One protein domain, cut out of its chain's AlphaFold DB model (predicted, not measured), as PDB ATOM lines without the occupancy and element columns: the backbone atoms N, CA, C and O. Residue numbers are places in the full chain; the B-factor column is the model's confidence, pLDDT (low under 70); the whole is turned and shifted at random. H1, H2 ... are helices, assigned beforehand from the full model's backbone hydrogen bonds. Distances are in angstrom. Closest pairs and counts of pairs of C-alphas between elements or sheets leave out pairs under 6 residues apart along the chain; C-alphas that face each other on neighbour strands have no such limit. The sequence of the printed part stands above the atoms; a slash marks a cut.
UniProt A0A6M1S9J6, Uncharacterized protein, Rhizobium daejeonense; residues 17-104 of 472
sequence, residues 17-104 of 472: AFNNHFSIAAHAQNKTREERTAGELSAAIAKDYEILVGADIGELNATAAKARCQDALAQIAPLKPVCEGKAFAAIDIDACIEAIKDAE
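This is residues 17 to 104 of the 472 residues of an uncharacterized protein of Rhizobium daejeonense (UniProt A0A6M1S9J6). A long helix, H2, sticks out as an arm with short H1 at its tip, and its far end joins a small compact head made by H3, H4 and H5. Residues 17 to 44 stand free. The printed part has 88 residues with five named helices, H1 to H5 in order, and no named strand: all helix. It is extended, with a radius of gyration of the C-alphas of 19.7 A, spanning 66 by 27 by 20 A.

H1, residues 17 to 21, begins at C-alpha 17 (47.150, 61.619, -15.184). H2, residues 24 to 53, is 42.7 A long. H3, residues 62 to 75, is 20.3 A long. H4 is residues 80 to 83. H5, residues 93 to 103, is 15.5 A long and ends at C-alpha 103 (-3.922, 36.363, -50.328).

H1 and H2 are close but not clearly touching; their closest C-alphas, Asn 19 and Ala 25, are 7.1 A apart. H2, with residues 49 to 53 alone, touches H3, closest at the C-alphas of Val 53 and Ala 72, 5.6 A, at a shallow tilt of 31 degrees, the same way. H3, with residues 70 to 74 alone, touches H4, closest at the C-alphas of Ala 74 and Lys 80, 4.3 A. H4 touches H5, closest at the C-alphas of Val 82 and Cys 96, 6.4 A. H3 and H5 are apart. Every O i to N i+4 pair is within hydrogen-bond range in H1, H2, H3 and H5; H4 is too short for one.

The C-alphas of Ala 17 and Ala 103, the two farthest apart, are 66.9 A apart. The printed part has no cut, no link is long, and no printed residue is under 70 in pLDDT.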
ATOM      1  N   ALA A  17      47.631  60.254 -14.989       75.94
ATOM      2  CA  ALA A  17      47.150  61.619 -15.184       75.94
ATOM      3  C   ALA A  17      46.717  61.876 -16.637       75.94
ATOM      4  O   ALA A  17      45.641  62.426 -16.858       75.94
ATOM      5  N   PHE A  18      47.504  61.417 -17.615       76.94
ATOM      6  CA  PHE A  18      47.182  61.533 -19.039       76.94
ATOM      7  C   PHE A  18      45.948  60.696 -19.412       76.94
ATOM      8  O   PHE A  18      44.996  61.219 -19.991       76.94
ATOM      9  N   ASN A  19      45.911  59.431 -18.983       75.94
ATOM     10  CA  ASN A  19      44.786  58.524 -19.239       75.94
ATOM     11  C   ASN A  19      43.458  59.018 -18.643       75.94
ATOM     12  O   ASN A  19      42.413  58.857 -19.275       75.94
ATOM     13  N   ASN A  20      43.494  59.646 -17.462       77.44
ATOM     14  CA  ASN A  20      42.311  60.241 -16.839       77.44
ATOM     15  C   ASN A  20      41.886  61.543 -17.528       77.44
ATOM     16  O   ASN A  20      40.696  61.747 -17.744       77.44
ATOM     17  N   HIS A  21      42.834  62.415 -17.893       80.94
ATOM     18  CA  HIS A  21      42.525  63.691 -18.545       80.94
ATOM     19  C   HIS A  21      41.864  63.499 -19.917       80.94
ATOM     20  O   HIS A  21      40.893  64.177 -20.231       80.94
ATOM     21  N   PHE A  22      42.337  62.523 -20.699       81.25
ATOM     22  CA  PHE A  22      41.782  62.193 -22.016       81.25
ATOM     23  C   PHE A  22      40.738  61.074 -21.983       81.25
ATOM     24  O   PHE A  22      40.311  60.622 -23.039       81.25
ATOM     25  N   SER A  23      40.332  60.603 -20.797       84.25
ATOM     26  CA  SER A  23      39.318  59.549 -20.632       84.25
ATOM     27  C   SER A  23      39.544  58.325 -21.538       84.25
ATOM     28  O   SER A  23      38.598  57.743 -22.070       84.25
ATOM     29  N   ILE A  24      40.806  57.921 -21.728       83.88
ATOM     30  CA  ILE A  24      41.209  56.918 -22.732       83.88
ATOM     31  C   ILE A  24      40.488  55.583 -22.510       83.88
ATOM     32  O   ILE A  24      40.032  54.959 -23.467       83.88
ATOM     33  N   ALA A  25      40.293  55.184 -21.250       80.62
ATOM     34  CA  ALA A  25      39.535  53.983 -20.900       80.62
ATOM     35  C   ALA A  25      38.055  54.064 -21.323       80.62
ATOM     36  O   ALA A  25      37.512  53.087 -21.834       80.62
ATOM     37  N   ALA A  26      37.414  55.229 -21.170       81.94
ATOM     38  CA  ALA A  26      36.020  55.428 -21.564       81.94
ATOM     39  C   ALA A  26      35.860  55.428 -23.094       81.94
ATOM     40  O   ALA A  26      34.927  54.825 -23.622       81.94
ATOM     41  N   HIS A  27      36.795  56.043 -23.826       86.25
ATOM     42  CA  HIS A  27      36.805  55.997 -25.291       86.25
ATOM     43  C   HIS A  27      37.087  54.593 -25.833       86.25
ATOM     44  O   HIS A  27      36.424  54.174 -26.779       86.25
ATOM     45  N   ALA A  28      38.009  53.845 -25.219       86.25
ATOM     46  CA  ALA A  28      38.271  52.453 -25.577       86.25
ATOM     47  C   ALA A  28      37.035  51.572 -25.341       86.25
ATOM     48  O   ALA A  28      36.642  50.819 -26.227       86.25
ATOM     49  N   GLN A  29      36.364  51.730 -24.195       87.31
ATOM     50  CA  GLN A  29      35.131  51.006 -23.891       87.31
ATOM     51  C   GLN A  29      33.992  51.362 -24.858       87.31
ATOM     52  O   GLN A  29      33.280  50.471 -25.319       87.31
ATOM     53  N   ASN A  30      33.834  52.645 -25.206       88.75
ATOM     54  CA  ASN A  30      32.867  53.076 -26.216       88.75
ATOM     55  C   ASN A  30      33.185  52.464 -27.582       88.75
ATOM     56  O   ASN A  30      32.289  51.915 -28.210       88.75
ATOM     57  N   LYS A  31      34.452  52.478 -28.010       90.94
ATOM     58  CA  LYS A  31      34.878  51.858 -29.269       90.94
ATOM     59  C   LYS A  31      34.538  50.367 -29.304       90.94
ATOM     60  O   LYS A  31      33.893  49.928 -30.245       90.94
ATOM     61  N   THR A  32      34.881  49.610 -28.260       90.38
ATOM     62  CA  THR A  32      34.552  48.177 -28.184       90.38
ATOM     63  C   THR A  32      33.042  47.930 -28.182       90.38
ATOM     64  O   THR A  32      32.578  46.961 -28.781       90.38
ATOM     65  N   ARG A  33      32.249  48.799 -27.536       90.50
ATOM     66  CA  ARG A  33      30.784  48.704 -27.575       90.50
ATOM     67  C   ARG A  33      30.253  48.911 -28.991       90.50
ATOM     68  O   ARG A  33      29.491  48.071 -29.454       90.50
ATOM     69  N   GLU A  34      30.661  49.987 -29.658       90.69
ATOM     70  CA  GLU A  34      30.207  50.303 -31.015       90.69
ATOM     71  C   GLU A  34      30.668  49.246 -32.030       90.69
ATOM     72  O   GLU A  34      29.882  48.837 -32.877       90.69
ATOM     73  N   GLU A  35      31.894  48.723 -31.912       91.81
ATOM     74  CA  GLU A  35      32.394  47.625 -32.756       91.81
ATOM     75  C   GLU A  35      31.578  46.340 -32.565       91.81
ATOM     76  O   GLU A  35      31.220  45.684 -33.544       91.81
ATOM     77  N   ARG A  36      31.221  46.002 -31.318       90.38
ATOM     78  CA  ARG A  36      30.344  44.860 -31.034       90.38
ATOM     79  C   ARG A  36      28.950  45.068 -31.624       90.38
ATOM     80  O   ARG A  36      28.442  44.170 -32.287       90.38
ATOM     81  N   THR A  37      28.349  46.240 -31.422       89.81
ATOM     82  CA  THR A  37      27.020  46.564 -31.961       89.81
ATOM     83  C   THR A  37      27.011  46.558 -33.491       89.81
ATOM     84  O   THR A  37      26.083  46.022 -34.091       89.81
ATOM     85  N   ALA A  38      28.058  47.076 -34.139       87.62
ATOM     86  CA  ALA A  38      28.208  47.006 -35.589       87.62
ATOM     87  C   ALA A  38      28.323  45.555 -36.087       87.62
ATOM     88  O   ALA A  38      27.684  45.199 -37.077       87.62
ATOM     89  N   GLY A  39      29.079  44.706 -35.381       88.56
ATOM     90  CA  GLY A  39      29.178  43.276 -35.684       88.56
ATOM     91  C   GLY A  39      27.840  42.540 -35.546       88.56
ATOM     92  O   GLY A  39      27.455  41.795 -36.444       88.56
ATOM     93  N   GLU A  40      27.100  42.796 -34.464       89.00
ATOM     94  CA  GLU A  40      25.765  42.226 -34.224       89.00
ATOM     95  C   GLU A  40      24.762  42.641 -35.314       89.00
ATOM     96  O   GLU A  40      24.064  41.789 -35.865       89.00
ATOM     97  N   LEU A  41      24.728  43.927 -35.682       89.12
ATOM     98  CA  LEU A  41      23.864  44.435 -36.752       89.12
ATOM     99  C   LEU A  41      24.241  43.861 -38.121       89.12
ATOM    100  O   LEU A  41      23.360  43.502 -38.898       89.12
ATOM    101  N   SER A  42      25.537  43.733 -38.416       86.69
ATOM    102  CA  SER A  42      25.997  43.145 -39.677       86.69
ATOM    103  C   SER A  42      25.609  41.671 -39.792       86.69
ATOM    104  O   SER A  42      25.199  41.231 -40.864       86.69
ATOM    105  N   ALA A  43      25.703  40.910 -38.696       87.00
ATOM    106  CA  ALA A  43      25.274  39.516 -38.660       87.00
ATOM    107  C   ALA A  43      23.748  39.380 -38.814       87.00
ATOM    108  O   ALA A  43      23.282  38.492 -39.528       87.00
ATOM    109  N   ALA A  44      22.971  40.275 -38.194       89.12
ATOM    110  CA  ALA A  44      21.519  40.314 -38.358       89.12
ATOM    111  C   ALA A  44      21.119  40.607 -39.814       89.12
ATOM    112  O   ALA A  44      20.327  39.864 -40.386       89.12
ATOM    113  N   ILE A  45      21.740  41.610 -40.448       88.88
ATOM    114  CA  ILE A  45      21.495  41.946 -41.859       88.88
ATOM    115  C   ILE A  45      21.830  40.768 -42.779       88.88
ATOM    116  O   ILE A  45      21.056  40.476 -43.688       88.88
ATOM    117  N   ALA A  46      22.956  40.082 -42.555       87.88
ATOM    118  CA  ALA A  46      23.339  38.920 -43.357       87.88
ATOM    119  C   ALA A  46      22.306  37.786 -43.243       87.88
ATOM    120  O   ALA A  46      21.912  37.207 -44.253       87.88
ATOM    121  N   LYS A  47      21.812  37.527 -42.028       89.19
ATOM    122  CA  LYS A  47      20.779  36.521 -41.771       89.19
ATOM    123  C   LYS A  47      19.441  36.880 -42.422       89.19
ATOM    124  O   LYS A  47      18.835  36.035 -43.072       89.19
ATOM    125  N   ASP A  48      18.980  38.119 -42.267       89.31
ATOM    126  CA  ASP A  48      17.714  38.572 -42.856       89.31
ATOM    127  C   ASP A  48      17.782  38.570 -44.390       89.31
ATOM    128  O   ASP A  48      16.817  38.203 -45.064       89.31
ATOM    129  N   TYR A  49      18.946  38.916 -44.949       90.62
ATOM    130  CA  TYR A  49      19.215  38.809 -46.378       90.62
ATOM    131  C   TYR A  49      19.127  37.357 -46.864       90.62
ATOM    132  O   TYR A  49      18.455  37.095 -47.860       90.62
ATOM    133  N   GLU A  50      19.758  36.413 -46.161       90.19
ATOM    134  CA  GLU A  50      19.715  34.991 -46.512       90.19
ATOM    135  C   GLU A  50      18.288  34.433 -46.451       90.19
ATOM    136  O   GLU A  50      17.880  33.713 -47.357       90.19
ATOM    137  N   ILE A  51      17.496  34.818 -45.445       87.69
ATOM    138  CA  ILE A  51      16.082  34.422 -45.337       87.69
ATOM    139  C   ILE A  51      15.277  34.925 -46.541       87.69
ATOM    140  O   ILE A  51      14.453  34.190 -47.084       87.69
ATOM    141  N   LEU A  52      15.500  36.175 -46.953       87.06
ATOM    142  CA  LEU A  52      14.728  36.800 -48.021       87.06
ATOM    143  C   LEU A  52      15.152  36.335 -49.421       87.06
ATOM    144  O   LEU A  52      14.306  36.129 -50.287       87.06
ATOM    145  N   VAL A  53      16.457  36.211 -49.662       88.31
ATOM    146  CA  VAL A  53      17.036  35.940 -50.991       88.31
ATOM    147  C   VAL A  53      17.347  34.450 -51.186       88.31
ATOM    148  O   VAL A  53      17.464  33.992 -52.322       88.31
ATOM    149  N   GLY A  54      17.466  33.679 -50.103       86.00
ATOM    150  CA  GLY A  54      17.827  32.259 -50.124       86.00
ATOM    151  C   GLY A  54      19.316  31.991 -50.372       86.00
ATOM    152  O   GLY A  54      19.675  30.872 -50.730       86.00
ATOM    153  N   ALA A  55      20.177  33.008 -50.243       86.69
ATOM    154  CA  ALA A  55      21.619  32.908 -50.473       86.69
ATOM    155  C   ALA A  55      22.412  33.875 -49.580       86.69
ATOM    156  O   ALA A  55      21.908  34.934 -49.208       86.69
ATOM    157  N   ASP A  56      23.674  33.537 -49.302       86.94
ATOM    158  CA  ASP A  56      24.589  34.362 -48.505       86.94
ATOM    159  C   ASP A  56      24.880  35.729 -49.166       86.94
ATOM    160  O   ASP A  56      24.952  35.851 -50.397       86.94
ATOM    161  N   ILE A  57      25.038  36.772 -48.340       86.44
ATOM    162  CA  ILE A  57      25.284  38.149 -48.800       86.44
ATOM    163  C   ILE A  57      26.708  38.345 -49.352       86.44
ATOM    164  O   ILE A  57      26.920  39.199 -50.216       86.44
ATOM    165  N   GLY A  58      27.680  37.539 -48.912       84.19
ATOM    166  CA  GLY A  58      29.066  37.551 -49.375       84.19
ATOM    167  C   GLY A  58      29.722  38.937 -49.346       84.19
ATOM    168  O   GLY A  58      29.546  39.717 -48.414       84.19
ATOM    169  N   GLU A  59      30.472  39.256 -50.405       82.00
ATOM    170  CA  GLU A  59      31.135  40.558 -50.600       82.00
ATOM    171  C   GLU A  59      30.269  41.575 -51.374       82.00
ATOM    172  O   GLU A  59      30.778  42.540 -51.951       82.00
ATOM    173  N   LEU A  60      28.947  41.367 -51.445       79.56
ATOM    174  CA  LEU A  60      28.067  42.286 -52.167       79.56
ATOM    175  C   LEU A  60      28.066  43.669 -51.508       79.56
ATOM    176  O   LEU A  60      27.863  43.822 -50.304       79.56
ATOM    177  N   ASN A  61      28.218  44.710 -52.328       86.94
ATOM    178  CA  ASN A  61      28.002  46.072 -51.856       86.94
ATOM    179  C   ASN A  61      26.509  46.321 -51.565       86.94
ATOM    180  O   ASN A  61      25.622  45.660 -52.112       86.94
ATOM    181  N   ALA A  62      26.226  47.325 -50.732       83.19
ATOM    182  CA  ALA A  62      24.871  47.622 -50.268       83.19
ATOM    183  C   ALA A  62      23.861  47.862 -51.406       83.19
ATOM    184  O   ALA A  62      22.681  47.551 -51.261       83.19
ATOM    185  N   THR A  63      24.302  48.409 -52.541       86.25
ATOM    186  CA  THR A  63      23.438  48.677 -53.699       86.25
ATOM    187  C   THR A  63      23.030  47.380 -54.393       86.25
ATOM    188  O   THR A  63      21.852  47.176 -54.677       86.25
ATOM    189  N   ALA A  64      23.992  46.482 -54.618       85.94
ATOM    190  CA  ALA A  64      23.754  45.185 -55.240       85.94
ATOM    191  C   ALA A  64      22.916  44.262 -54.340       85.94
ATOM    192  O   ALA A  64      22.022  43.577 -54.835       85.94
ATOM    193  N   ALA A  65      23.145  44.293 -53.022       87.31
ATOM    194  CA  ALA A  65      22.338  43.550 -52.056       87.31
ATOM    195  C   ALA A  65      20.868  44.014 -52.070       87.31
ATOM    196  O   ALA A  65      19.959  43.199 -52.205       87.31
ATOM    197  N   LYS A  66      20.621  45.331 -52.036       89.38
ATOM    198  CA  LYS A  66      19.260  45.894 -52.091       89.38
ATOM    199  C   LYS A  66      18.511  45.540 -53.378       89.38
ATOM    200  O   LYS A  66      17.313  45.284 -53.316       89.38
ATOM    201  N   ALA A  67      19.199  45.514 -54.522       87.31
ATOM    202  CA  ALA A  67      18.595  45.102 -55.790       87.31
ATOM    203  C   ALA A  67      18.121  43.641 -55.734       87.31
ATOM    204  O   ALA A  67      16.975  43.357 -56.059       87.31
ATOM    205  N   ARG A  68      18.953  42.733 -55.207       87.44
ATOM    206  CA  ARG A  68      18.578  41.319 -55.046       87.44
ATOM    207  C   ARG A  68      17.414  41.111 -54.080       87.44
ATOM    208  O   ARG A  68      16.552  40.282 -54.352       87.44
ATOM    209  N   CYS A  69      17.353  41.864 -52.983       89.38
ATOM    210  CA  CYS A  69      16.207  41.809 -52.074       89.38
ATOM    211  C   CYS A  69      14.910  42.278 -52.750       89.38
ATOM    212  O   CYS A  69      13.854  41.695 -52.520       89.38
ATOM    213  N   GLN A  70      14.979  43.316 -53.587       90.12
ATOM    214  CA  GLN A  70      13.823  43.805 -54.337       90.12
ATOM    215  C   GLN A  70      13.352  42.788 -55.381       90.12
ATOM    216  O   GLN A  70      12.152  42.520 -55.451       90.12
ATOM    217  N   ASP A  71      14.279  42.180 -56.123       87.12
ATOM    218  CA  ASP A  71      13.967  41.105 -57.064       87.12
ATOM    219  C   ASP A  71      13.299  39.926 -56.344       87.12
ATOM    220  O   ASP A  71      12.244  39.465 -56.777       87.12
ATOM    221  N   ALA A  72      13.850  39.479 -55.209       88.56
ATOM    222  CA  ALA A  72      13.282  38.388 -54.416       88.56
ATOM    223  C   ALA A  72      11.849  38.696 -53.947       88.56
ATOM    224  O   ALA A  72      10.952  37.870 -54.118       88.56
ATOM    225  N   LEU A  73      11.603  39.909 -53.437       88.50
ATOM    226  CA  LEU A  73      10.262  40.355 -53.042       88.50
ATOM    227  C   LEU A  73       9.286  40.412 -54.226       88.50
ATOM    228  O   LEU A  73       8.116  40.067 -54.069       88.50
ATOM    229  N   ALA A  74       9.747  40.815 -55.412       85.56
ATOM    230  CA  ALA A  74       8.917  40.883 -56.615       85.56
ATOM    231  C   ALA A  74       8.579  39.498 -57.207       85.56
ATOM    232  O   ALA A  74       7.599  39.375 -57.943       85.56
ATOM    233  N   GLN A  75       9.345  38.451 -56.879       86.00
ATOM    234  CA  GLN A  75       9.038  37.066 -57.269       86.00
ATOM    235  C   GLN A  75       7.977  36.405 -56.372       86.00
ATOM    236  O   GLN A  75       7.393  35.388 -56.751       86.00
ATOM    237  N   ILE A  76       7.685  36.973 -55.199       84.44
ATOM    238  CA  ILE A  76       6.641  36.469 -54.303       84.44
ATOM    239  C   ILE A  76       5.282  36.933 -54.836       84.44
ATOM    240  O   ILE A  76       4.959  38.118 -54.791       84.44
ATOM    241  N   ALA A  77       4.469  36.001 -55.342       83.50
ATOM    242  CA  ALA A  77       3.244  36.322 -56.084       83.50
ATOM    243  C   ALA A  77       2.272  37.293 -55.363       83.50
ATOM    244  O   ALA A  77       1.822  38.232 -56.021       83.50
ATOM    245  N   PRO A  78       1.990  37.162 -54.047       83.38
ATOM    246  CA  PRO A  78       1.181  38.141 -53.306       83.38
ATOM    247  C   PRO A  78       1.811  39.537 -53.182       83.38
ATOM    248  O   PRO A  78       1.097  40.532 -53.123       83.38
ATOM    249  N   LEU A  79       3.144  39.623 -53.141       87.00
ATOM    250  CA  LEU A  79       3.888  40.869 -52.918       87.00
ATOM    251  C   LEU A  79       4.253  41.589 -54.216       87.00
ATOM    252  O   LEU A  79       4.486  42.799 -54.212       87.00
ATOM    253  N   LYS A  80       4.268  40.866 -55.339       86.62
ATOM    254  CA  LYS A  80       4.599  41.389 -56.665       86.62
ATOM    255  C   LYS A  80       3.896  42.718 -57.002       86.62
ATOM    256  O   LYS A  80       4.607  43.653 -57.362       86.62
ATOM    257  N   PRO A  81       2.569  42.886 -56.816       85.44
ATOM    258  CA  PRO A  81       1.882  44.140 -57.153       85.44
ATOM    259  C   PRO A  81       2.362  45.349 -56.338       85.44
ATOM    260  O   PRO A  81       2.210  46.492 -56.764       85.44
ATOM    261  N   VAL A  82       2.917  45.102 -55.149       87.44
ATOM    262  CA  VAL A  82       3.306  46.134 -54.182       87.44
ATOM    263  C   VAL A  82       4.796  46.476 -54.293       87.44
ATOM    264  O   VAL A  82       5.180  47.609 -53.984       87.44
ATOM    265  N   CYS A  83       5.612  45.531 -54.774       87.19
ATOM    266  CA  CYS A  83       7.078  45.604 -54.818       87.19
ATOM    267  C   CYS A  83       7.673  45.794 -56.227       87.19
ATOM    268  O   CYS A  83       8.801  46.278 -56.350       87.19
ATOM    269  N   GLU A  84       6.968  45.408 -57.294       85.62
ATOM    270  CA  GLU A  84       7.482  45.478 -58.669       85.62
ATOM    271  C   GLU A  84       7.686  46.938 -59.121       85.62
ATOM    272  O   GLU A  84       6.835  47.804 -58.918       85.62
ATOM    273  N   GLY A  85       8.854  47.236 -59.701       82.19
ATOM    274  CA  GLY A  85       9.202  48.575 -60.198       82.19
ATOM    275  C   GLY A  85       9.552  49.621 -59.129       82.19
ATOM    276  O   GLY A  85       9.889  50.751 -59.484       82.19
ATOM    277  N   LYS A  86       9.518  49.276 -57.833       86.88
ATOM    278  CA  LYS A  86       9.941  50.166 -56.739       86.88
ATOM    279  C   LYS A  86      11.374  49.874 -56.314       86.88
ATOM    280  O   LYS A  86      11.798  48.726 -56.283       86.88
ATOM    281  N   ALA A  87      12.119  50.906 -55.922       86.19
ATOM    282  CA  ALA A  87      13.403  50.711 -55.251       86.19
ATOM    283  C   ALA A  87      13.188  50.088 -53.861       86.19
ATOM    284  O   ALA A  87      12.220  50.432 -53.189       86.19
ATOM    285  N   PHE A  88      14.119  49.251 -53.389       85.62
ATOM    286  CA  PHE A  88      14.004  48.548 -52.098       85.62
ATOM    287  C   PHE A  88      13.668  49.468 -50.910       85.62
ATOM    288  O   PHE A  88      12.855  49.123 -50.063       85.62
ATOM    289  N   ALA A  89      14.242  50.675 -50.873       86.44
ATOM    290  CA  ALA A  89      13.993  51.652 -49.806       86.44
ATOM    291  C   ALA A  89      12.608  52.331 -49.872       86.44
ATOM    292  O   ALA A  89      12.229  53.017 -48.931       86.44
ATOM    293  N   ALA A  90      11.885  52.179 -50.983       87.12
ATOM    294  CA  ALA A  90      10.554  52.740 -51.210       87.12
ATOM    295  C   ALA A  90       9.445  51.673 -51.131       87.12
ATOM    296  O   ALA A  90       8.294  51.955 -51.472       87.12
ATOM    297  N   ILE A  91       9.784  50.441 -50.731       88.94
ATOM    298  CA  ILE A  91       8.808  49.378 -50.493       88.94
ATOM    299  C   ILE A  91       8.111  49.661 -49.161       88.94
ATOM    300  O   ILE A  91       8.758  49.826 -48.129       88.94
ATOM    301  N   ASP A  92       6.784  49.711 -49.208       88.50
ATOM    302  CA  ASP A  92       5.933  49.872 -48.034       88.50
ATOM    303  C   ASP A  92       5.698  48.501 -47.390       88.50
ATOM    304  O   ASP A  92       5.074  47.618 -47.983       88.50
ATOM    305  N   ILE A  93       6.242  48.320 -46.188       86.69
ATOM    306  CA  ILE A  93       6.182  47.055 -45.453       86.69
ATOM    307  C   ILE A  93       4.747  46.755 -45.007       86.69
ATOM    308  O   ILE A  93       4.325  45.600 -45.079       86.69
ATOM    309  N   ASP A  94       3.980  47.770 -44.606       87.44
ATOM    310  CA  ASP A  94       2.609  47.580 -44.132       87.44
ATOM    311  C   ASP A  94       1.709  47.128 -45.288       87.44
ATOM    312  O   ASP A  94       0.936  46.178 -45.153       87.44
ATOM    313  N   ALA A  95       1.893  47.712 -46.475       85.56
ATOM    314  CA  ALA A  95       1.188  47.283 -47.682       85.56
ATOM    315  C   ALA A  95       1.540  45.839 -48.101       85.56
ATOM    316  O   ALA A  95       0.673  45.103 -48.574       85.56
ATOM    317  N   CYS A  96       2.790  45.406 -47.907       85.38
ATOM    318  CA  CYS A  96       3.203  44.017 -48.130       85.38
ATOM    319  C   CYS A  96       2.515  43.044 -47.158       85.38
ATOM    320  O   CYS A  96       2.075  41.970 -47.567       85.38
ATOM    321  N   ILE A  97       2.398  43.420 -45.881       84.62
ATOM    322  CA  ILE A  97       1.722  42.609 -44.860       84.62
ATOM    323  C   ILE A  97       0.238  42.437 -45.203       84.62
ATOM    324  O   ILE A  97      -0.274  41.317 -45.150       84.62
ATOM    325  N   GLU A  98      -0.449  43.512 -45.591       82.56
ATOM    326  CA  GLU A  98      -1.866  43.442 -45.966       82.56
ATOM    327  C   GLU A  98      -2.088  42.610 -47.239       82.56
ATOM    328  O   GLU A  98      -2.987  41.773 -47.272       82.56
ATOM    329  N   ALA A  99      -1.209  42.720 -48.241       83.88
ATOM    330  CA  ALA A  99      -1.292  41.897 -49.449       83.88
ATOM    331  C   ALA A  99      -1.137  40.389 -49.165       83.88
ATOM    332  O   ALA A  99      -1.819  39.563 -49.779       83.88
ATOM    333  N   ILE A 100      -0.278  40.014 -48.207       81.56
ATOM    334  CA  ILE A 100      -0.159  38.623 -47.741       81.56
ATOM    335  C   ILE A 100      -1.434  38.192 -47.012       81.56
ATOM    336  O   ILE A 100      -1.965  37.120 -47.303       81.56
ATOM    337  N   LYS A 101      -1.958  39.019 -46.098       75.44
ATOM    338  CA  LYS A 101      -3.198  38.709 -45.369       75.44
ATOM    339  C   LYS A 101      -4.370  38.488 -46.319       75.44
ATOM    340  O   LYS A 101      -5.113  37.524 -46.137       75.44
ATOM    341  N   ASP A 102      -4.523  39.325 -47.337       76.81
ATOM    342  CA  ASP A 102      -5.593  39.192 -48.324       76.81
ATOM    343  C   ASP A 102      -5.439  37.922 -49.171       76.81
ATOM    344  O   ASP A 102      -6.416  37.196 -49.376       76.81
ATOM    345  N   ALA A 103      -4.213  37.595 -49.595       76.75
ATOM    346  CA  ALA A 103      -3.922  36.363 -50.328       76.75
ATOM    347  C   ALA A 103      -4.165  35.094 -49.486       76.75
ATOM    348  O   ALA A 103      -4.619  34.079 -50.016       76.75
ATOM    349  N   GLU A 104      -3.929  35.153 -48.174       71.50
ATOM    350  CA  GLU A 104      -4.218  34.069 -47.224       71.50
ATOM    351  C   GLU A 104      -5.685  34.031 -46.748       71.50
ATOM    352  O   GLU A 104      -6.063  33.187 -45.927       71.50
TER     353      GLU A 104